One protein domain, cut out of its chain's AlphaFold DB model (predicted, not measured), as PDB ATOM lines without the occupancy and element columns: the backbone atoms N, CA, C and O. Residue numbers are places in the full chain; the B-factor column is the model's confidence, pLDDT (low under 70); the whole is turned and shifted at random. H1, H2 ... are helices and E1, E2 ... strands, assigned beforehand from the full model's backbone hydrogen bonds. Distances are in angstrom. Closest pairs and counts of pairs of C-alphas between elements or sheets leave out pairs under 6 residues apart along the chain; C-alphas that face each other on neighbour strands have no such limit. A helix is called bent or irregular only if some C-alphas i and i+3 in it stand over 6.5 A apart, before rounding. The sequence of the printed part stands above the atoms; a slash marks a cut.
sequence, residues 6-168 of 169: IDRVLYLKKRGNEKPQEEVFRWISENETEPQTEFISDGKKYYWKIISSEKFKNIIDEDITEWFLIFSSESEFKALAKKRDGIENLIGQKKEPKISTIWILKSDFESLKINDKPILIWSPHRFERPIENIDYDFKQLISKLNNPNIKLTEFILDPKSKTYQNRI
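AT A GLANCE: This is residues 6 to 168 of the 169 residues of an uncharacterized protein of Flavobacteriaceae bacterium (UniProt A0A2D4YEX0). One strongly twisted sheet of nine strands curls round the helix H4, while H2 crosses the sheet's opposite face and makes a helical hairpin with H1. The hairpin of E8 and E9 forms one edge of the sheet, and between E4 and E5 the stretch of residues 86 to 100, with no named element, reaches as far as 30 A from the mean of the C-alphas. The 163 printed residues hold four named helices and nine named strands, in the order H1 H2 E1 E2 H3 E3 E4 E5 E6 E7 H4 E8 E9. The sheet is branched and antiparallel, and the class is mixed, helices and strands. The whole is compact, with a radius of gyration of the C-alphas of 15.8 A, and spans 44 by 37 by 35 A.

HOW THE PARTS SIT: Start at H1, residues 6 to 14, which only grazes the sheet with its residues 6 to 10. It touches H2, residues 19 to 31, in a helical hairpin: the closest C-alphas, of Val 9 and Pro 20, are 5.7 A apart, at a steep tilt of 44 degrees, opposite ways, and H2 touches with residues 20 to 21 alone. Look next at the strands E1, residues 37 to 41, and E2, residues 44 to 52, a hairpin with N 39 and O 46 2.9 A apart. H3, residues 53 to 56, is only just not on the sheet, with 4 pairs of C-alphas within 10 A; it is close but not clearly touching H2, with the closest C-alphas, of Val 24 and Phe 56, 7.6 A apart. E3, residues 66 to 72, lies beside E2 on the other side from E1, with N 49 and O 69 3.0 A apart. E3, E4 at residues 77 to 85, E5 at residues 101 to 109 and E6 at residues 112 to 114 form a meander, each strand the antiparallel neighbour of the one before; check N 70 and O 79, 2.9 A, N 80 and O 103, 2.9 A, and N 114 and O 107, 2.8 A. H2 is on the sheet at a height of 9.3 A, over E4, and runs across the strands at 86 degrees to E4 on the local plane. E5 bends by 85 degrees at residue 106; E4 lies on one side of it, E6 and E7, residues 119 to 122, on the other side, with N 102 and O 121 2.9 A apart. H4, residues 131 to 146, is on the opposite face from H2, and its closest C-alpha pair with E1, Ser 41 and Lys 139, is 5.2 A apart. At the end E8, residues 153 to 156, pairs with E7 through N 155 and O 120, 2.8 A, and with the edge strand E9, residues 164 to 167, through N 154 and O 166, 2.7 A. Every O i to N i+4 pair is within hydrogen-bond range in H1 and H2, 9 of 12 are in H4, and H3 is too short for such a pair.

IN THESE COORDINATES: Find C-alpha 6 at (56.932, 189.269, 133.842), where H1 begins and runs 12.2 A; H2 runs 18.1 A. E1 covers 13.3 A, E2 26.7 A, E3 20.1 A, E4 24.8 A and E5 18.2 A. H3 covers 5.1 A, E6 6.4 A and E7 10.1 A from first to last C-alpha. H4 runs 23.0 A from C-alpha 131 at (76.376, 186.641, 123.138), and is irregular, with C-alphas 132 and 135 8.0 A apart. E8 covers 9.5 A and E9 10.0 A, ending at C-alpha 167 at (59.072, 172.256, 142.714).

THE WHOLE: The C-alphas of Gly 16 and Ile 91, 48.9 A apart, are the two farthest apart. The printed part has no cut, and the one long link is E4 to E5, with 15 residues. The mean pLDDT of the printed part is 83.6; look for values under 70 at residues 33 to 35, 62 to 64, 86 to 95 and 157 to 168.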
ATOM      1  N   ILE A   6      57.627 190.498 133.463       87.50
ATOM      2  CA  ILE A   6      56.932 189.269 133.842       87.50
ATOM      3  C   ILE A   6      56.259 189.482 135.195       87.50
ATOM      4  O   ILE A   6      55.068 189.200 135.341       87.50
ATOM      5  N   ASP A   7      56.979 190.056 136.160       82.19
ATOM      6  CA  ASP A   7      56.431 190.355 137.485       82.19
ATOM      7  C   ASP A   7      55.221 191.295 137.391       82.19
ATOM      8  O   ASP A   7      54.195 191.068 138.044       82.19
ATOM      9  N   ARG A   8      55.296 192.325 136.536       85.31
ATOM     10  CA  ARG A   8      54.197 193.271 136.312       85.31
ATOM     11  C   ARG A   8      52.974 192.590 135.713       85.31
ATOM     12  O   ARG A   8      51.863 192.812 136.202       85.31
ATOM     13  N   VAL A   9      53.167 191.768 134.685       89.44
ATOM     14  CA  VAL A   9      52.087 191.026 134.024       89.44
ATOM     15  C   VAL A   9      51.417 190.072 135.008       89.44
ATOM     16  O   VAL A   9      50.194 190.096 135.153       89.44
ATOM     17  N   LEU A  10      52.199 189.279 135.744       84.88
ATOM     18  CA  LEU A  10      51.667 188.328 136.720       84.88
ATOM     19  C   LEU A  10      50.903 189.036 137.850       84.88
ATOM     20  O   LEU A  10      49.834 188.577 138.263       84.88
ATOM     21  N   TYR A  11      51.411 190.174 138.326       84.62
ATOM     22  CA  TYR A  11      50.744 190.992 139.336       84.62
ATOM     23  C   TYR A  11      49.396 191.545 138.855       84.62
ATOM     24  O   TYR A  11      48.401 191.459 139.582       84.62
ATOM     25  N   LEU A  12      49.341 192.104 137.641       85.94
ATOM     26  CA  LEU A  12      48.111 192.669 137.077       85.94
ATOM     27  C   LEU A  12      47.075 191.582 136.779       85.94
ATOM     28  O   LEU A  12      45.906 191.757 137.134       85.94
ATOM     29  N   LYS A  13      47.506 190.426 136.261       86.81
ATOM     30  CA  LYS A  13      46.630 189.266 136.067       86.81
ATOM     31  C   LYS A  13      45.991 188.817 137.374       86.81
ATOM     32  O   LYS A  13      44.786 188.601 137.435       86.81
ATOM     33  N   LYS A  14      46.775 188.727 138.453       83.50
ATOM     34  CA  LYS A  14      46.267 188.353 139.785       83.50
ATOM     35  C   LYS A  14      45.202 189.325 140.311       83.50
ATOM     36  O   LYS A  14      44.381 188.934 141.135       83.50
ATOM     37  N   ARG A  15      45.197 190.575 139.839       86.12
ATOM     38  CA  ARG A  15      44.173 191.589 140.138       86.12
ATOM     39  C   ARG A  15      42.987 191.581 139.162       86.12
ATOM     40  O   ARG A  15      42.158 192.480 139.234       86.12
ATOM     41  N   GLY A  16      42.905 190.594 138.270       88.31
ATOM     42  CA  GLY A  16      41.824 190.442 137.294       88.31
ATOM     43  C   GLY A  16      42.019 191.224 135.993       88.31
ATOM     44  O   GLY A  16      41.079 191.328 135.215       88.31
ATOM     45  N   ASN A  17      43.207 191.787 135.740       89.94
ATOM     46  CA  ASN A  17      43.504 192.474 134.483       89.94
ATOM     47  C   ASN A  17      44.360 191.589 133.567       89.94
ATOM     48  O   ASN A  17      45.576 191.507 133.743       89.94
ATOM     49  N   GLU A  18      43.727 190.947 132.586       90.62
ATOM     50  CA  GLU A  18      44.396 190.038 131.642       90.62
ATOM     51  C   GLU A  18      45.050 190.755 130.452       90.62
ATOM     52  O   GLU A  18      45.998 190.221 129.871       90.62
ATOM     53  N   LYS A  19      44.638 192.000 130.157       91.50
ATOM     54  CA  LYS A  19      45.098 192.768 128.986       91.50
ATOM     55  C   LYS A  19      46.625 192.810 128.822       91.50
ATOM     56  O   LYS A  19      47.091 192.573 127.715       91.50
ATOM     57  N   PRO A  20      47.441 193.046 129.871       90.88
ATOM     58  CA  PRO A  20      48.896 193.065 129.714       90.88
ATOM     59  C   PRO A  20      49.474 191.730 129.231       90.88
ATOM     60  O   PRO A  20      50.417 191.715 128.448       90.88
ATOM     61  N   GLN A  21      48.920 190.599 129.681       90.38
ATOM     62  CA  GLN A  21      49.379 189.290 129.219       90.38
ATOM     63  C   GLN A  21      49.008 189.077 127.748       90.38
ATOM     64  O   GLN A  21      49.844 188.624 126.966       90.38
ATOM     65  N   GLU A  22      47.773 189.414 127.376       90.75
ATOM     66  CA  GLU A  22      47.292 189.342 125.993       90.75
ATOM     67  C   GLU A  22      48.145 190.208 125.061       90.75
ATOM     68  O   GLU A  22      48.525 189.767 123.978       90.75
ATOM     69  N   GLU A  23      48.513 191.414 125.499       89.88
ATOM     70  CA  GLU A  23      49.383 192.309 124.739       89.88
ATOM     71  C   GLU A  23      50.787 191.734 124.544       89.88
ATOM     72  O   GLU A  23      51.301 191.806 123.428       89.88
ATOM     73  N   VAL A  24      51.391 191.121 125.572       90.12
ATOM     74  CA  VAL A  24      52.687 190.433 125.417       90.12
ATOM     75  C   VAL A  24      52.574 189.280 124.421       90.12
ATOM     76  O   VAL A  24      53.445 189.114 123.570       90.12
ATOM     77  N   PHE A  25      51.503 188.489 124.486       89.56
ATOM     78  CA  PHE A  25      51.288 187.374 123.560       89.56
ATOM     79  C   PHE A  25      51.093 187.829 122.121       89.56
ATOM     80  O   PHE A  25      51.650 187.218 121.205       89.56
ATOM     81  N   ARG A  26      50.335 188.909 121.925       88.62
ATOM     82  CA  ARG A  26      50.167 189.538 120.618       88.62
ATOM     83  C   ARG A  26      51.516 190.011 120.082       88.62
ATOM     84  O   ARG A  26      51.882 189.620 118.980       88.62
ATOM     85  N   TRP A  27      52.282 190.741 120.896       86.12
ATOM     86  CA  TRP A  27      53.627 191.205 120.549       86.12
ATOM     87  C   TRP A  27      54.524 190.063 120.089       86.12
ATOM     88  O   TRP A  27      55.117 190.144 119.020       86.12
ATOM     89  N   ILE A  28      54.601 188.990 120.875       86.94
ATOM     90  CA  ILE A  28      55.420 187.819 120.547       86.94
ATOM     91  C   ILE A  28      54.987 187.213 119.214       86.94
ATOM     92  O   ILE A  28      55.840 186.980 118.365       86.94
ATOM     93  N   SER A  29      53.680 187.052 119.001       85.62
ATOM     94  CA  SER A  29      53.139 186.469 117.768       85.62
ATOM     95  C   SER A  29      53.448 187.325 116.533       85.62
ATOM     96  O   SER A  29      53.826 186.792 115.497       85.62
ATOM     97  N   GLU A  30      53.349 188.653 116.634       84.25
ATOM     98  CA  GLU A  30      53.719 189.577 115.547       84.25
ATOM     99  C   GLU A  30      55.225 189.510 115.240       84.25
ATOM    100  O   GLU A  30      55.659 189.583 114.091       84.25
ATOM    101  N   ASN A  31      56.026 189.304 116.282       76.75
ATOM    102  CA  ASN A  31      57.480 189.292 116.234       76.75
ATOM    103  C   ASN A  31      58.084 187.980 115.711       76.75
ATOM    104  O   ASN A  31      59.284 187.952 115.438       76.75
ATOM    105  N   GLU A  32      57.283 186.930 115.527       74.94
ATOM    106  CA  GLU A  32      57.701 185.665 114.898       74.94
ATOM    107  C   GLU A  32      58.038 185.820 113.405       74.94
ATOM    108  O   GLU A  32      58.649 184.935 112.812       74.94
ATOM    109  N   THR A  33      57.661 186.948 112.795       69.50
ATOM    110  CA  THR A  33      57.855 187.232 111.363       69.50
ATOM    111  C   THR A  33      59.088 188.091 111.053       69.50
ATOM    112  O   THR A  33      59.457 188.258 109.892       69.50
ATOM    113  N   GLU A  34      59.734 188.640 112.083       66.62
ATOM    114  CA  GLU A  34      60.906 189.513 111.964       66.62
ATOM    115  C   GLU A  34      62.228 188.712 111.890       66.62
ATOM    116  O   GLU A  34      62.245 187.518 112.203       66.62
ATOM    117  N   PRO A  35      63.361 189.347 111.520       63.59
ATOM    118  CA  PRO A  35      64.666 188.692 111.511       63.59
ATOM    119  C   PRO A  35      65.001 188.033 112.853       63.59
ATOM    120  O   PRO A  35      64.847 188.626 113.922       63.59
ATOM    121  N   GLN A  36      65.489 186.800 112.772       81.94
ATOM    122  CA  GLN A  36      65.731 185.916 113.904       81.94
ATOM    123  C   GLN A  36      66.983 185.079 113.653       81.94
ATOM    124  O   GLN A  36      67.286 184.746 112.505       81.94
ATOM    125  N   THR A  37      67.690 184.719 114.721       91.62
ATOM    126  CA  THR A  37      68.818 183.788 114.635       91.62
ATOM    127  C   THR A  37      68.298 182.371 114.829       91.62
ATOM    128  O   THR A  37      67.570 182.097 115.785       91.62
ATOM    129  N   GLU A  38      68.644 181.473 113.906       93.25
ATOM    130  CA  GLU A  38      68.233 180.072 113.966       93.25
ATOM    131  C   GLU A  38      69.277 179.188 114.653       93.25
ATOM    132  O   GLU A  38      70.481 179.363 114.487       93.25
ATOM    133  N   PHE A  39      68.804 178.179 115.382       94.12
ATOM    134  CA  PHE A  39      69.642 177.107 115.903       94.12
ATOM    135  C   PHE A  39      68.889 175.777 115.898       94.12
ATOM    136  O   PHE A  39      67.663 175.722 115.957       94.12
ATOM    137  N   ILE A  40      69.640 174.678 115.833       92.88
ATOM    138  CA  ILE A  40      69.088 173.319 115.832       92.88
ATOM    139  C   ILE A  40      69.416 172.640 117.159       92.88
ATOM    140  O   ILE A  40      70.587 172.596 117.551       92.88
ATOM    141  N   SER A  41      68.397 172.084 117.815       92.88
ATOM    142  CA  SER A  41      68.525 171.248 119.015       92.88
ATOM    143  C   SER A  41      67.699 169.983 118.829       92.88
ATOM    144  O   SER A  41      66.536 170.067 118.448       92.88
ATOM    145  N   ASP A  42      68.298 168.817 119.075       87.75
ATOM    146  CA  ASP A  42      67.630 167.509 118.965       87.75
ATOM    147  C   ASP A  42      66.886 167.296 117.628       87.75
ATOM    148  O   ASP A  42      65.799 166.728 117.573       87.75
ATOM    149  N   GLY A  43      67.467 167.795 116.530       88.38
ATOM    150  CA  GLY A  43      66.898 167.692 115.181       88.38
ATOM    151  C   GLY A  43      65.729 168.639 114.882       88.38
ATOM    152  O   GLY A  43      65.261 168.646 113.748       88.38
ATOM    153  N   LYS A  44      65.287 169.454 115.848       90.44
ATOM    154  CA  LYS A  44      64.238 170.469 115.672       90.44
ATOM    155  C   LYS A  44      64.833 171.859 115.488       90.44
ATOM    156  O   LYS A  44      65.878 172.183 116.070       90.44
ATOM    157  N   LYS A  45      64.153 172.694 114.698       92.81
ATOM    158  CA  LYS A  45      64.560 174.085 114.480       92.81
ATOM    159  C   LYS A  45      63.957 175.006 115.541       92.81
ATOM    160  O   LYS A  45      62.759 174.965 115.826       92.81
ATOM    161  N   TYR A  46      64.804 175.861 116.099       94.31
ATOM    162  CA  TYR A  46      64.445 176.905 117.047       94.31
ATOM    163  C   TYR A  46      64.980 178.250 116.575       94.31
ATOM    164  O   TYR A  46      65.922 178.333 115.784       94.31
ATOM    165  N   TYR A  47      64.387 179.298 117.121       93.62
ATOM    166  CA  TYR A  47      64.728 180.671 116.828       93.62
ATOM    167  C   TYR A  47      64.882 181.458 118.115       93.62
ATOM    168  O   TYR A  47      64.203 181.186 119.112       93.62
ATOM    169  N   TRP A  48      65.756 182.456 118.089       93.62
ATOM    170  CA  TRP A  48      65.809 183.453 119.143       93.62
ATOM    171  C   TRP A  48      66.089 184.853 118.605       93.62
ATOM    172  O   TRP A  48      66.640 185.035 117.517       93.62
ATOM    173  N   LYS A  49      65.705 185.850 119.404       92.31
ATOM    174  CA  LYS A  49      66.048 187.259 119.185       92.31
ATOM    175  C   LYS A  49      65.999 188.067 120.478       92.31
ATOM    176  O   LYS A  49      65.439 187.614 121.479       92.31
ATOM    177  N   ILE A  50      66.570 189.269 120.439       90.88
ATOM    178  CA  ILE A  50      66.504 190.237 121.538       90.88
ATOM    179  C   ILE A  50      65.337 191.201 121.306       90.88
ATOM    180  O   ILE A  50      65.154 191.716 120.205       90.88
ATOM    181  N   ILE A  51      64.559 191.453 122.354       89.38
ATOM    182  CA  ILE A  51      63.450 192.409 122.381       89.38
ATOM    183  C   ILE A  51      63.718 193.426 123.491       89.38
ATOM    184  O   ILE A  51      64.017 193.048 124.623       89.38
ATOM    185  N   SER A  52      63.608 194.718 123.185       87.06
ATOM    186  CA  SER A  52      63.799 195.789 124.168       87.06
ATOM    187  C   SER A  52      62.522 196.083 124.964       87.06
ATOM    188  O   SER A  52      61.404 195.881 124.484       87.06
ATOM    189  N   SER A  53      62.680 196.632 126.172       85.06
ATOM    190  CA  SER A  53      61.583 197.120 127.020       85.06
ATOM    191  C   SER A  53      60.755 198.203 126.338       85.06
ATOM    192  O   SER A  53      59.588 198.376 126.673       85.06
ATOM    193  N   GLU A  54      61.302 198.874 125.321       84.88
ATOM    194  CA  GLU A  54      60.567 199.847 124.516       84.88
ATOM    195  C   GLU A  54      59.328 199.256 123.854       84.88
ATOM    196  O   GLU A  54      58.300 199.927 123.762       84.88
ATOM    197  N   LYS A  55      59.398 197.982 123.455       83.19
ATOM    198  CA  LYS A  55      58.256 197.248 122.906       83.19
ATOM    199  C   LYS A  55      57.145 197.029 123.945       83.19
ATOM    200  O   LYS A  55      56.000 196.790 123.582       83.19
ATOM    201  N   PHE A  56      57.463 197.163 125.234       85.44
ATOM    202  CA  PHE A  56      56.564 196.933 126.363       85.44
ATOM    203  C   PHE A  56      56.258 198.202 127.179       85.44
ATOM    204  O   PHE A  56      55.713 198.084 128.277       85.44
ATOM    205  N   LYS A  57      56.537 199.407 126.651       84.56
ATOM    206  CA  LYS A  57      56.305 200.705 127.333       84.56
ATOM    207  C   LYS A  57      54.864 200.918 127.822       84.56
ATOM    208  O   LYS A  57      54.639 201.617 128.802       84.56
ATOM    209  N   ASN A  58      53.880 200.287 127.179       82.38
ATOM    210  CA  ASN A  58      52.476 200.346 127.615       82.38
ATOM    211  C   ASN A  58      52.190 199.500 128.873       82.38
ATOM    212  O   ASN A  58      51.151 199.669 129.510       82.38
ATOM    213  N   ILE A  59      53.090 198.578 129.226       84.44
ATOM    214  CA  ILE A  59      52.939 197.623 130.332       84.44
ATOM    215  C   ILE A  59      53.890 197.962 131.482       84.44
ATOM    216  O   ILE A  59      53.485 197.933 132.652       84.44
ATOM    217  N   ILE A  60      55.144 198.267 131.150       81.44
ATOM    218  CA  ILE A  60      56.209 198.616 132.085       81.44
ATOM    219  C   ILE A  60      56.824 199.964 131.735       81.44
ATOM    220  O   ILE A  60      57.021 200.286 130.569       81.44
ATOM    221  N   ASP A  61      57.181 200.709 132.772       74.31
ATOM    222  CA  ASP A  61      57.979 201.928 132.671       74.31
ATOM    223  C   ASP A  61      59.405 201.593 133.142       74.31
ATOM    224  O   ASP A  61      59.788 201.853 134.285       74.31
ATOM    225  N   GLU A  62      60.139 200.845 132.307       67.94
ATOM    226  CA  GLU A  62      61.549 200.504 132.536       67.94
ATOM    227  C   GLU A  62      62.427 201.049 131.409       67.94
ATOM    228  O   GLU A  62      62.292 200.658 130.241       67.94
ATOM    229  N   ASP A  63      63.413 201.853 131.795       64.62
ATOM    230  CA  ASP A  63      64.503 202.227 130.910       64.62
ATOM    231  C   ASP A  63      65.442 201.032 130.708       64.62
ATOM    232  O   ASP A  63      66.058 200.526 131.648       64.62
ATOM    233  N   ILE A  64      65.562 200.610 129.446       69.62
ATOM    234  CA  ILE A  64      66.676 199.801 128.932       69.62
ATOM    235  C   ILE A  64      66.771 198.410 129.594       69.62
ATOM    236  O   ILE A  64      67.788 198.033 130.173       69.62
ATOM    237  N   THR A  65      65.708 197.606 129.482       82.75
ATOM    238  CA  THR A  65      65.774 196.155 129.747       82.75
ATOM    239  C   THR A  65      65.631 195.374 128.447       82.75
ATOM    240  O   THR A  65      64.732 195.636 127.656       82.75
ATOM    241  N   GLU A  66      66.489 194.381 128.237       88.06
ATOM    242  CA  GLU A  66      66.425 193.482 127.085       88.06
ATOM    243  C   GLU A  66      65.911 192.094 127.479       88.06
ATOM    244  O   GLU A  66      66.095 191.617 128.603       88.06
ATOM    245  N   TRP A  67      65.280 191.425 126.524       90.44
ATOM    246  CA  TRP A  67      64.652 190.124 126.688       90.44
ATOM    247  C   TRP A  67      65.061 189.201 125.556       90.44
ATOM    248  O   TRP A  67      65.003 189.585 124.394       90.44
ATOM    249  N   PHE A  68      65.412 187.964 125.879       93.00
ATOM    250  CA  PHE A  68      65.485 186.896 124.897       93.00
ATOM    251  C   PHE A  68      64.088 186.335 124.665       93.00
ATOM    252  O   PHE A  68      63.457 185.841 125.601       93.00
ATOM    253  N   LEU A  69      63.627 186.383 123.420       94.06
ATOM    254  CA  LEU A  69      62.518 185.564 122.946       94.06
ATOM    255  C   LEU A  69      63.107 184.306 122.312       94.06
ATOM    256  O   LEU A  69      63.960 184.426 121.439       94.06
ATOM    257  N   ILE A  70      62.657 183.129 122.747       94.38
ATOM    258  CA  ILE A  70      63.067 181.822 122.221       94.38
ATOM    259  C   ILE A  70      61.807 181.071 121.806       94.38
ATOM    260  O   ILE A  70      60.868 180.972 122.602       94.38
ATOM    261  N   PHE A  71      61.767 180.532 120.590       93.75
ATOM    262  CA  PHE A  71      60.578 179.842 120.104       93.75
ATOM    263  C   PHE A  71      60.853 178.798 119.022       93.75
ATOM    264  O   PHE A  71      61.920 178.764 118.415       93.75
ATOM    265  N   SER A  72      59.866 177.933 118.790       91.38
ATOM    266  CA  SER A  72      59.805 177.014 117.655       91.38
ATOM    267  C   SER A  72      58.361 176.876 117.182       91.38
ATOM    268  O   SER A  72      57.458 176.640 117.986       91.38
ATOM    269  N   SER A  73      58.147 177.005 115.874       78.81
ATOM    270  CA  SER A  73      56.857 176.720 115.239       78.81
ATOM    271  C   SER A  73      56.599 175.217 115.100       78.81
ATOM    272  O   SER A  73      55.446 174.802 115.125       78.81
ATOM    273  N   GLU A  74      57.652 174.398 115.010       83.56
ATOM    274  CA  GLU A  74      57.554 172.934 114.916       83.56
ATOM    275  C   GLU A  74      57.137 172.288 116.242       83.56
ATOM    276  O   GLU A  74      56.568 171.199 116.239       83.56
ATOM    277  N   SER A  75      57.438 172.939 117.372       79.25
ATOM    278  CA  SER A  75      57.192 172.399 118.714       79.25
ATOM    279  C   SER A  75      56.273 173.275 119.582       79.25
ATOM    280  O   SER A  75      56.298 173.191 120.803       79.25
ATOM    281  N   GLU A  76      55.531 174.218 118.993       86.00
ATOM    282  CA  GLU A  76      54.705 175.222 119.705       86.00
ATOM    283  C   GLU A  76      55.391 175.940 120.897       86.00
ATOM    284  O   GLU A  76      54.736 176.606 121.705       86.00
ATOM    285  N   PHE A  77      56.716 175.821 121.034       92.56
ATOM    286  CA  PHE A  77      57.454 176.255 122.208       92.56
ATOM    287  C   PHE A  77      57.662 177.753 122.113       92.56
ATOM    288  O   PHE A  77      58.120 178.250 121.085       92.56
ATOM    289  N   LYS A  78      57.347 178.474 123.188       93.62
ATOM    290  CA  LYS A  78      57.543 179.921 123.281       93.62
ATOM    291  C   LYS A  78      57.971 180.278 124.690       93.62
ATOM    292  O   LYS A  78      57.286 179.931 125.655       93.62
ATOM    293  N   ALA A  79      59.074 181.001 124.812       94.62
ATOM    294  CA  ALA A  79      59.586 181.438 126.095       94.62
ATOM    295  C   ALA A  79      60.230 182.822 126.026       94.62
ATOM    296  O   ALA A  79      60.819 183.204 125.015       94.62
ATOM    297  N   LEU A  80      60.141 183.551 127.136       94.00
ATOM    298  CA  LEU A  80      60.750 184.862 127.320       94.00
ATOM    299  C   LEU A  80      61.697 184.825 128.523       94.00
ATOM    300  O   LEU A  80      61.325 184.358 129.600       94.00
ATOM    301  N   ALA A  81      62.917 185.324 128.369       92.50
ATOM    302  CA  ALA A  81      63.911 185.355 129.435       92.50
ATOM    303  C   ALA A  81      64.547 186.741 129.547       92.50
ATOM    304  O   ALA A  81      64.983 187.307 128.547       92.50
ATOM    305  N   LYS A  82      64.626 187.290 130.763       89.56
ATOM    306  CA  LYS A  82      65.264 188.596 130.980       89.56
ATOM    307  C   LYS A  82      66.751 188.472 130.668       89.56
ATOM    308  O   LYS A  82      67.434 187.658 131.296       89.56
ATOM    309  N   LYS A  83      67.263 189.288 129.746       88.50
ATOM    310  CA  LYS A  83      68.702 189.421 129.529       88.50
ATOM    311  C   LYS A  83      69.263 190.306 130.635       88.50
ATOM    312  O   LYS A  83      68.818 191.432 130.840       88.50
ATOM    313  N   ARG A  84      70.240 189.786 131.370       83.94
ATOM    314  CA  ARG A  84      71.075 190.586 132.267       83.94
ATOM    315  C   ARG A  84      72.475 190.608 131.695       83.94
ATOM    316  O   ARG A  84      73.004 189.550 131.355       83.94
ATOM    317  N   ASP A  85      73.072 191.785 131.607       73.69
ATOM    318  CA  ASP A  85      74.473 191.873 131.220       73.69
ATOM    319  C   ASP A  85      75.342 191.303 132.343       73.69
ATOM    320  O   ASP A  85      75.175 191.623 133.524       73.69
ATOM    321  N   GLY A  86      76.232 190.385 131.979       67.00
ATOM    322  CA  GLY A  86      77.249 189.869 132.879       67.00
ATOM    323  C   GLY A  86      78.244 190.949 133.280       67.00
ATOM    324  O   GLY A  86      78.360 192.000 132.653       67.00
ATOM    325  N   ILE A  87      78.974 190.660 134.352       61.62
ATOM    326  CA  ILE A  87      80.061 191.515 134.821       61.62
ATOM    327  C   ILE A  87      81.216 191.343 133.834       61.62
ATOM    328  O   ILE A  87      81.584 190.208 133.530       61.62
ATOM    329  N   GLU A  88      81.787 192.447 133.355       57.94
ATOM    330  CA  GLU A  88      83.067 192.402 132.652       57.94
ATOM    331  C   GLU A  88      84.101 191.742 133.569       57.94
ATOM    332  O   GLU A  88      84.278 192.135 134.723       57.94
ATOM    333  N   ASN A  89      84.781 190.703 133.087       60.34
ATOM    334  CA  ASN A  89      85.926 190.173 133.823       60.34
ATOM    335  C   ASN A  89      86.983 191.285 134.028       60.34
ATOM    336  O   ASN A  89      86.970 192.299 133.339       60.34
ATOM    337  N   LEU A  90      87.926 191.102 134.963       55.62
ATOM    338  CA  LEU A  90      88.952 192.107 135.325       55.62
ATOM    339  C   LEU A  90      89.809 192.619 134.144       55.62
ATOM    340  O   LEU A  90      90.546 193.588 134.288       55.62
ATOM    341  N   ILE A  91      89.718 191.956 132.992       65.88
ATOM    342  CA  ILE A  91      90.418 192.254 131.741       65.88
ATOM    343  C   ILE A  91      89.485 192.824 130.652       65.88
ATOM    344  O   ILE A  91      89.915 192.971 129.513       65.88
ATOM    345  N   GLY A  92      88.228 193.156 130.975       59.72
ATOM    346  CA  GLY A  92      87.272 193.835 130.087       59.72
ATOM    347  C   GLY A  92      86.797 193.014 128.883       59.72
ATOM    348  O   GLY A  92      86.235 193.565 127.944       59.72
ATOM    349  N   GLN A  93      87.053 191.705 128.855       57.44
ATOM    350  CA  GLN A  93      87.026 190.943 127.607       57.44
ATOM    351  C   GLN A  93      85.677 190.326 127.234       57.44
ATOM    352  O   GLN A  93      85.510 190.021 126.056       57.44
ATOM    353  N   LYS A  94      84.722 190.109 128.155       57.97
ATOM    354  CA  LYS A  94      83.433 189.473 127.800       57.97
ATOM    355  C   LYS A  94      82.267 189.925 128.676       57.97
ATOM    356  O   LYS A  94      82.303 189.752 129.892       57.97
ATOM    357  N   LYS A  95      81.204 190.427 128.035       65.19
ATOM    358  CA  LYS A  95      79.862 190.521 128.624       65.19
ATOM    359  C   LYS A  95      79.113 189.230 128.320       65.19
ATOM    360  O   LYS A  95      78.591 189.036 127.227       65.19
ATOM    361  N   GLU A  96      79.102 188.324 129.284       75.44
ATOM    362  CA  GLU A  96      78.327 187.087 129.194       75.44
ATOM    363  C   GLU A  96      76.868 187.381 129.570       75.44
ATOM    364  O   GLU A  96      76.627 187.899 130.664       75.44
ATOM    365  N   PRO A  97      75.872 187.102 128.713       82.44
ATOM    366  CA  PRO A  97      74.480 187.243 129.106       82.44
ATOM    367  C   PRO A  97      74.157 186.294 130.262       82.44
ATOM    368  O   PRO A  97      74.564 185.135 130.289       82.44
ATOM    369  N   LYS A  98      73.364 186.776 131.216       84.62
ATOM    370  CA  LYS A  98      72.855 185.977 132.328       84.62
ATOM    371  C   LYS A  98      71.342 185.872 132.251       84.62
ATOM    372  O   LYS A  98      70.639 186.879 132.283       84.62
ATOM    373  N   ILE A  99      70.860 184.632 132.242       86.69
ATOM    374  CA  ILE A  99      69.453 184.286 132.438       86.69
ATOM    375  C   ILE A  99      69.348 183.472 133.725       86.69
ATOM    376  O   ILE A  99      69.887 182.372 133.832       86.69
ATOM    377  N   SER A 100      68.639 184.013 134.709       81.19
ATOM    378  CA  SER A 100      68.287 183.287 135.933       81.19
ATOM    379  C   SER A 100      66.918 182.624 135.832       81.19
ATOM    380  O   SER A 100      66.702 181.541 136.369       81.19
ATOM    381  N   THR A 101      65.988 183.281 135.146       89.31
ATOM    382  CA  THR A 101      64.571 182.929 135.124       89.31
ATOM    383  C   THR A 101      64.042 182.989 133.704       89.31
ATOM    384  O   THR A 101      64.380 183.906 132.954       89.31
ATOM    385  N   ILE A 102      63.205 182.021 133.350       93.44
ATOM    386  CA  ILE A 102      62.582 181.920 132.034       93.44
ATOM    387  C   ILE A 102      61.077 181.741 132.197       93.44
ATOM    388  O   ILE A 102      60.613 180.897 132.965       93.44
ATOM    389  N   TRP A 103      60.318 182.575 131.498       93.94
ATOM    390  CA  TRP A 103      58.869 182.512 131.438       93.94
ATOM    391  C   TRP A 103      58.464 181.689 130.228       93.94
ATOM    392  O   TRP A 103      58.597 182.134 129.090       93.94
ATOM    393  N   ILE A 104      58.012 180.466 130.470       94.44
ATOM    394  CA  ILE A 104      57.579 179.553 129.420       94.44
ATOM    395  C   ILE A 104      56.094 179.797 129.194       94.44
ATOM    396  O   ILE A 104      55.276 179.600 130.092       94.44
ATOM    397  N   LEU A 105      55.767 180.268 127.996       92.69
ATOM    398  CA  LEU A 105      54.420 180.668 127.603       92.69
ATOM    399  C   LEU A 105      53.631 179.489 127.054       92.69
ATOM    400  O   LEU A 105      52.453 179.338 127.366       92.69
ATOM    401  N   LYS A 106      54.305 178.679 126.239       92.50
ATOM    402  CA  LYS A 106      53.799 177.448 125.637       92.50
ATOM    403  C   LYS A 106      54.936 176.449 125.511       92.50
ATOM    404  O   LYS A 106      56.083 176.842 125.278       92.50
ATOM    405  N   SER A 107      54.626 175.172 125.671       93.12
ATOM    406  CA  SER A 107      55.579 174.094 125.429       93.12
ATOM    407  C   SER A 107      54.840 172.797 125.143       93.12
ATOM    408  O   SER A 107      53.932 172.416 125.881       93.12
ATOM    409  N   ASP A 108      55.258 172.113 124.084       91.62
ATOM    410  CA  ASP A 108      54.794 170.777 123.719       91.62
ATOM    411  C   ASP A 108      55.709 169.662 124.253       91.62
ATOM    412  O   ASP A 108      55.472 168.488 123.962       91.62
ATOM    413  N   PHE A 109      56.764 170.007 125.002       91.19
ATOM    414  CA  PHE A 109      57.741 169.033 125.472       91.19
ATOM    415  C   PHE A 109      57.035 168.014 126.354       91.19
ATOM    416  O   PHE A 109      56.343 168.380 127.304       91.19
ATOM    417  N   GLU A 110      57.242 166.726 126.079       86.88
ATOM    418  CA  GLU A 110      56.603 165.648 126.842       86.88
ATOM    419  C   GLU A 110      56.878 165.791 128.344       86.88
ATOM    420  O   GLU A 110      56.008 165.570 129.184       86.88
ATOM    421  N   SER A 111      58.083 166.248 128.678       86.75
ATOM    422  CA  SER A 111      58.531 166.404 130.052       86.75
ATOM    423  C   SER A 111      58.175 167.760 130.690       86.75
ATOM    424  O   SER A 111      58.395 167.930 131.894       86.75
ATOM    425  N   LEU A 112      57.619 168.708 129.921       89.75
ATOM    426  CA  LEU A 112      57.196 170.042 130.366       89.75
ATOM    427  C   LEU A 112      56.053 170.591 129.494       89.75
ATOM    428  O   LEU A 112      56.196 171.609 128.825       89.75
ATOM    429  N   LYS A 113      54.901 169.920 129.493       90.06
ATOM    430  CA  LYS A 113      53.763 170.330 128.661       90.06
ATOM    431  C   LYS A 113      53.018 171.519 129.271       90.06
ATOM    432  O   LYS A 113      52.559 171.440 130.411       90.06
ATOM    433  N   ILE A 114      52.865 172.607 128.513       89.38
ATOM    434  CA  ILE A 114      52.209 173.849 128.949       89.38
ATOM    435  C   ILE A 114      51.227 174.325 127.886       89.38
ATOM    436  O   ILE A 114      51.631 174.875 126.862       89.38
ATOM    437  N   ASN A 115      49.938 174.167 128.192       77.62
ATOM    438  CA  ASN A 115      48.841 174.536 127.297       77.62
ATOM    439  C   ASN A 115      48.043 175.750 127.796       77.62
ATOM    440  O   ASN A 115      47.694 176.619 127.002       77.62
ATOM    441  N   ASP A 116      47.779 175.824 129.107       75.06
ATOM    442  CA  ASP A 116      46.741 176.724 129.632       75.06
ATOM    443  C   ASP A 116      47.297 177.981 130.304       75.06
ATOM    444  O   ASP A 116      46.723 179.068 130.204       75.06
ATOM    445  N   LYS A 117      48.419 177.857 131.023       84.81
ATOM    446  CA  LYS A 117      48.965 178.956 131.819       84.81
ATOM    447  C   LYS A 117      50.485 179.028 131.704       84.81
ATOM    448  O   LYS A 117      51.150 178.049 132.034       84.81
ATOM    449  N   PRO A 118      51.035 180.199 131.346       89.19
ATOM    450  CA  PRO A 118      52.467 180.428 131.409       89.19
ATOM    451  C   PRO A 118      53.025 180.202 132.805       89.19
ATOM    452  O   PRO A 118      52.415 180.627 133.794       89.19
ATOM    453  N   ILE A 119      54.224 179.642 132.872       90.94
ATOM    454  CA  ILE A 119      54.935 179.420 134.131       90.94
ATOM    455  C   ILE A 119      56.287 180.113 134.092       90.94
ATOM    456  O   ILE A 119      56.982 180.119 133.076       90.94
ATOM    457  N   LEU A 120      56.670 180.715 135.209       90.94
ATOM    458  CA  LEU A 120      58.004 181.264 135.393       90.94
ATOM    459  C   LEU A 120      58.839 180.218 136.121       90.94
ATOM    460  O   LEU A 120      58.453 179.795 137.205       90.94
ATOM    461  N   ILE A 121      59.970 179.802 135.558       91.38
ATOM    462  CA  ILE A 121      60.859 178.820 136.191       91.38
ATOM    463  C   ILE A 121      62.273 179.364 136.355       91.38
ATOM    464  O   ILE A 121      62.713 180.259 135.628       91.38
ATOM    465  N   TRP A 122      63.020 178.775 137.285       89.69
ATOM    466  CA  TRP A 122      64.475 178.889 137.287       89.69
ATOM    467  C   TRP A 122      65.062 178.201 136.056       89.69
ATOM    468  O   TRP A 122      64.699 177.066 135.742       89.69
ATOM    469  N   SER A 123      65.999 178.873 135.385       90.25
ATOM    470  CA  SER A 123      66.735 178.261 134.280       90.25
ATOM    471  C   SER A 123      67.496 177.021 134.778       90.25
ATOM    472  O   SER A 123      68.289 177.135 135.717       90.25
ATOM    473  N   PRO A 124      67.333 175.844 134.143       88.56
ATOM    474  CA  PRO A 124      68.139 174.660 134.451       88.56
ATOM    475  C   PRO A 124      69.565 174.739 133.868       88.56
ATOM    476  O   PRO A 124      70.402 173.853 134.092       88.56
ATOM    477  N   HIS A 125      69.860 175.770 133.075       92.75
ATOM    478  CA  HIS A 125      71.139 175.974 132.408       92.75
ATOM    479  C   HIS A 125      71.845 177.240 132.915       92.75
ATOM    480  O   HIS A 125      71.202 178.257 133.182       92.75
ATOM    481  N   ARG A 126      73.174 177.157 133.049       88.81
ATOM    482  CA  ARG A 126      74.045 178.294 133.353       88.81
ATOM    483  C   ARG A 126      74.614 178.800 132.041       88.81
ATOM    484  O   ARG A 126      75.324 178.055 131.383       88.81
ATOM    485  N   PHE A 127      74.283 180.037 131.709       89.06
ATOM    486  CA  PHE A 127      74.768 180.706 130.511       89.06
ATOM    487  C   PHE A 127      76.189 181.208 130.766       89.06
ATOM    488  O   PHE A 127      76.406 182.004 131.681       89.06
ATOM    489  N   GLU A 128      77.137 180.680 130.002       86.00
ATOM    490  CA  GLU A 128      78.582 180.908 130.165       86.00
ATOM    491  C   GLU A 128      79.224 181.378 128.852       86.00
ATOM    492  O   GLU A 128      80.397 181.755 128.817       86.00
ATOM    493  N   ARG A 129      78.488 181.336 127.737       86.56
ATOM    494  CA  ARG A 129      78.996 181.755 126.433       86.56
ATOM    495  C   ARG A 129      78.755 183.243 126.219       86.56
ATOM    496  O   ARG A 129      77.746 183.776 126.671       86.56
ATOM    497  N   PRO A 130      79.659 183.928 125.499       86.00
ATOM    498  CA  PRO A 130      79.405 185.296 125.081       86.00
ATOM    499  C   PRO A 130      78.234 185.324 124.086       86.00
ATOM    500  O   PRO A 130      77.893 184.296 123.490       86.00
ATOM    501  N   ILE A 131      77.617 186.493 123.910       86.50
ATOM    502  CA  ILE A 131      76.376 186.641 123.138       86.50
ATOM    503  C   ILE A 131      76.497 186.127 121.694       86.50
ATOM    504  O   ILE A 131      75.545 185.564 121.165       86.50
ATOM    505  N   GLU A 132      77.678 186.222 121.083       86.56
ATOM    506  CA  GLU A 132      77.951 185.751 119.720       86.56
ATOM    507  C   GLU A 132      77.888 184.221 119.591       86.56
ATOM    508  O   GLU A 132      77.777 183.700 118.488       86.56
ATOM    509  N   ASN A 133      77.970 183.491 120.708       87.94
ATOM    510  CA  ASN A 133      77.934 182.027 120.759       87.94
ATOM    511  C   ASN A 133      76.773 181.499 121.620       87.94
ATOM    512  O   ASN A 133      76.808 180.352 122.077       87.94
ATOM    513  N   ILE A 134      75.751 182.327 121.859       90.56
ATOM    514  CA  ILE A 134      74.637 182.011 122.760       90.56
ATOM    515  C   ILE A 134      73.796 180.815 122.290       90.56
ATOM    516  O   ILE A 134      73.195 180.124 123.111       90.56
ATOM    517  N   ASP A 135      73.822 180.499 120.992       92.94
ATOM    518  CA  ASP A 135      73.157 179.329 120.406       92.94
ATOM    519  C   ASP A 135      73.528 178.030 121.116       92.94
ATOM    520  O   ASP A 135      72.697 177.137 121.267       92.94
ATOM    521  N   TYR A 136      74.782 177.902 121.555       93.44
ATOM    522  CA  TYR A 136      75.229 176.713 122.270       93.44
ATOM    523  C   TYR A 136      74.516 176.566 123.621       93.44
ATOM    524  O   TYR A 136      74.062 175.472 123.966       93.44
ATOM    525  N   ASP A 137      74.361 177.668 124.350       94.19
ATOM    526  CA  ASP A 137      73.673 177.680 125.639       94.19
ATOM    527  C   ASP A 137      72.163 177.488 125.461       94.19
ATOM    528  O   ASP A 137      71.535 176.765 126.237       94.19
ATOM    529  N   PHE A 138      71.571 178.033 124.393       95.50
ATOM    530  CA  PHE A 138      70.173 177.761 124.061       95.50
ATOM    531  C   PHE A 138      69.929 176.297 123.699       95.50
ATOM    532  O   PHE A 138      68.979 175.708 124.214       95.50
ATOM    533  N   LYS A 139      70.805 175.656 122.914       95.75
ATOM    534  CA  LYS A 139      70.726 174.204 122.655       95.75
ATOM    535  C   LYS A 139      70.750 173.406 123.954       95.75
ATOM    536  O   LYS A 139      69.915 172.527 124.165       95.75
ATOM    537  N   GLN A 140      71.667 173.738 124.865       95.44
ATOM    538  CA  GLN A 140      71.715 173.075 126.163       95.44
ATOM    539  C   GLN A 140      70.469 173.342 127.007       95.44
ATOM    540  O   GLN A 140      69.982 172.426 127.666       95.44
ATOM    541  N   LEU A 141      69.946 174.569 127.011       95.44
ATOM    542  CA  LEU A 141      68.705 174.898 127.703       95.44
ATOM    543  C   LEU A 141      67.549 174.033 127.187       95.44
ATOM    544  O   LEU A 141      66.880 173.401 127.999       95.44
ATOM    545  N   ILE A 142      67.336 173.972 125.868       95.62
ATOM    546  CA  ILE A 142      66.257 173.181 125.256       95.62
ATOM    547  C   ILE A 142      66.402 171.698 125.604       95.62
ATOM    548  O   ILE A 142      65.461 171.103 126.128       95.62
ATOM    549  N   SER A 143      67.596 171.128 125.417       94.38
ATOM    550  CA  SER A 143      67.874 169.733 125.776       94.38
ATOM    551  C   SER A 143      67.567 169.456 127.253       94.38
ATOM    552  O   SER A 143      66.965 168.439 127.607       94.38
ATOM    553  N   LYS A 144      67.904 170.401 128.141       94.50
ATOM    554  CA  LYS A 144      67.624 170.269 129.572       94.50
ATOM    555  C   LYS A 144      66.137 170.392 129.918       94.50
ATOM    556  O   LYS A 144      65.661 169.662 130.786       94.50
ATOM    557  N   LEU A 145      65.408 171.296 129.267       93.88
ATOM    558  CA  LEU A 145      63.960 171.427 129.448       93.88
ATOM    559  C   LEU A 145      63.235 170.156 129.001       93.88
ATOM    560  O   LEU A 145      62.320 169.716 129.690       93.88
ATOM    561  N   ASN A 146      63.698 169.532 127.915       92.19
ATOM    562  CA  ASN A 146      63.116 168.308 127.378       92.19
ATOM    563  C   ASN A 146      63.490 167.044 128.184       92.19
ATOM    564  O   ASN A 146      62.776 166.044 128.129       92.19
ATOM    565  N   ASN A 147      64.553 167.070 128.992       91.75
ATOM    566  CA  ASN A 147      64.993 165.909 129.771       91.75
ATOM    567  C   ASN A 147      64.160 165.711 131.058       91.75
ATOM    568  O   ASN A 147      64.293 166.531 131.966       91.75
ATOM    569  N   PRO A 148      63.400 164.607 131.227       89.94
ATOM    570  CA  PRO A 148      62.545 164.368 132.400       89.94
ATOM    571  C   PRO A 148      63.296 164.240 133.733       89.94
ATOM    572  O   PRO A 148      62.711 164.452 134.793       89.94
ATOM    573  N   ASN A 149      64.595 163.943 133.710       90.75
ATOM    574  CA  ASN A 149      65.391 163.743 134.923       90.75
ATOM    575  C   ASN A 149      65.911 165.054 135.531       90.75
ATOM    576  O   ASN A 149      66.487 165.051 136.621       90.75
ATOM    577  N   ILE A 150      65.741 166.186 134.842       90.19
ATOM    578  CA  ILE A 150      66.218 167.482 135.326       90.19
ATOM    579  C   ILE A 150      65.181 168.118 136.234       90.19
ATOM    580  O   ILE A 150      64.024 168.275 135.858       90.19
ATOM    581  N   LYS A 151      65.599 168.540 137.424       87.56
ATOM    582  CA  LYS A 151      64.701 169.220 138.359       87.56
ATOM    583  C   LYS A 151      64.342 170.614 137.853       87.56
ATOM    584  O   LYS A 151      65.229 171.366 137.449       87.56
ATOM    585  N   LEU A 152      63.060 170.961 137.918       89.12
ATOM    586  CA  LEU A 152      62.527 172.264 137.518       89.12
ATOM    587  C   LEU A 152      61.752 172.877 138.684       89.12
ATOM    588  O   LEU A 152      60.998 172.201 139.384       89.12
ATOM    589  N   THR A 153      61.953 174.174 138.902       89.12
ATOM    590  CA  THR A 153      61.334 174.918 140.006       89.12
ATOM    591  C   THR A 153      60.571 176.112 139.448       89.12
ATOM    592  O   THR A 153      61.177 176.971 138.809       89.12
ATOM    593  N   GLU A 154      59.265 176.154 139.699       87.25
ATOM    594  CA  GLU A 154      58.379 177.284 139.426       87.25
ATOM    595  C   GLU A 154      58.596 178.404 140.433       87.25
ATOM    596  O   GLU A 154      58.781 178.167 141.630       87.25
ATOM    597  N   PHE A 155      58.452 179.632 139.964       83.56
ATOM    598  CA  PHE A 155      58.191 180.787 140.799       83.56
ATOM    599  C   PHE A 155      56.693 181.021 140.911       83.56
ATOM    600  O   PHE A 155      56.010 181.253 139.913       83.56
ATOM    601  N   ILE A 156      56.199 181.039 142.145       74.25
ATOM    602  CA  ILE A 156      54.806 181.355 142.444       74.25
ATOM    603  C   ILE A 156      54.761 182.652 143.259       74.25
ATOM    604  O   ILE A 156      55.484 182.825 144.238       74.25
ATOM    605  N   LEU A 157      53.893 183.583 142.861       64.94
ATOM    606  CA  LEU A 157      53.649 184.823 143.601       64.94
ATOM    607  C   LEU A 157      52.571 184.612 144.679       64.94
ATOM    608  O   LEU A 157      51.367 184.708 144.406       64.94
ATOM    609  N   ASP A 158      52.976 184.383 145.925       58.81
ATOM    610  CA  ASP A 158      52.053 184.314 147.067       58.81
ATOM    611  C   ASP A 158      51.620 185.723 147.527       58.81
ATOM    612  O   ASP A 158      52.397 186.677 147.476       58.81
ATOM    613  N   PRO A 159      50.357 185.904 147.946       53.00
ATOM    614  CA  PRO A 159      49.863 187.171 148.491       53.00
ATOM    615  C   PRO A 159      50.435 187.621 149.860       53.00
ATOM    616  O   PRO A 159      50.222 188.776 150.217       53.00
ATOM    617  N   LYS A 160      51.120 186.769 150.634       52.75
ATOM    618  CA  LYS A 160      51.559 187.024 152.022       52.75
ATOM    619  C   LYS A 160      53.079 187.061 152.237       52.75
ATOM    620  O   LYS A 160      53.509 187.560 153.272       52.75
ATOM    621  N   SER A 161      53.905 186.580 151.303       45.88
ATOM    622  CA  SER A 161      55.375 186.677 151.404       45.88
ATOM    623  C   SER A 161      56.025 187.074 150.074       45.88
ATOM    624  O   SER A 161      55.447 186.912 149.002       45.88
ATOM    625  N   LYS A 162      57.240 187.636 150.165       49.25
ATOM    626  CA  LYS A 162      57.996 188.228 149.050       49.25
ATOM    627  C   LYS A 162      58.560 187.210 148.047       49.25
ATOM    628  O   LYS A 162      59.082 187.641 147.022       49.25
ATOM    629  N   THR A 163      58.518 185.899 148.296       46.78
ATOM    630  CA  THR A 163      58.996 184.903 147.312       46.78
ATOM    631  C   THR A 163      58.502 183.497 147.645       46.78
ATOM    632  O   THR A 163      58.671 183.059 148.780       46.78
ATOM    633  N   TYR A 164      57.945 182.773 146.665       58.78
ATOM    634  CA  TYR A 164      57.683 181.334 146.783       58.78
ATOM    635  C   TYR A 164      58.242 180.591 145.575       58.78
ATOM    636  O   TYR A 164      58.082 181.003 144.426       58.78
ATOM    637  N   GLN A 165      58.911 179.482 145.870       59.66
ATOM    638  CA  GLN A 165      59.412 178.514 144.907       59.66
ATOM    639  C   GLN A 165      58.577 177.244 145.068       59.66
ATOM    640  O   GLN A 165      58.438 176.749 146.185       59.66
ATOM    641  N   ASN A 166      58.020 176.723 143.979       61.97
ATOM    642  CA  ASN A 166      57.354 175.426 143.967       61.97
ATOM    643  C   ASN A 166      58.139 174.469 143.076       61.97
ATOM    644  O   ASN A 166      58.523 174.820 141.964       61.97
ATOM    645  N   ARG A 167      58.396 173.251 143.545       60.84
ATOM    646  CA  ARG A 167      59.072 172.256 142.714       60.84
ATOM    647  C   ARG A 167      58.056 171.662 141.744       60.84
ATOM    648  O   ARG A 167      57.074 171.075 142.179       60.84
ATOM    649  N   ILE A 168      58.315 171.797 140.446       67.50
ATOM    650  CA  ILE A 168      57.481 171.195 139.395       67.50
ATOM    651  C   ILE A 168      57.969 169.772 139.109       67.50
ATOM    652  O   ILE A 168      57.165 168.888 138.824       67.50
TER     653      ILE A 168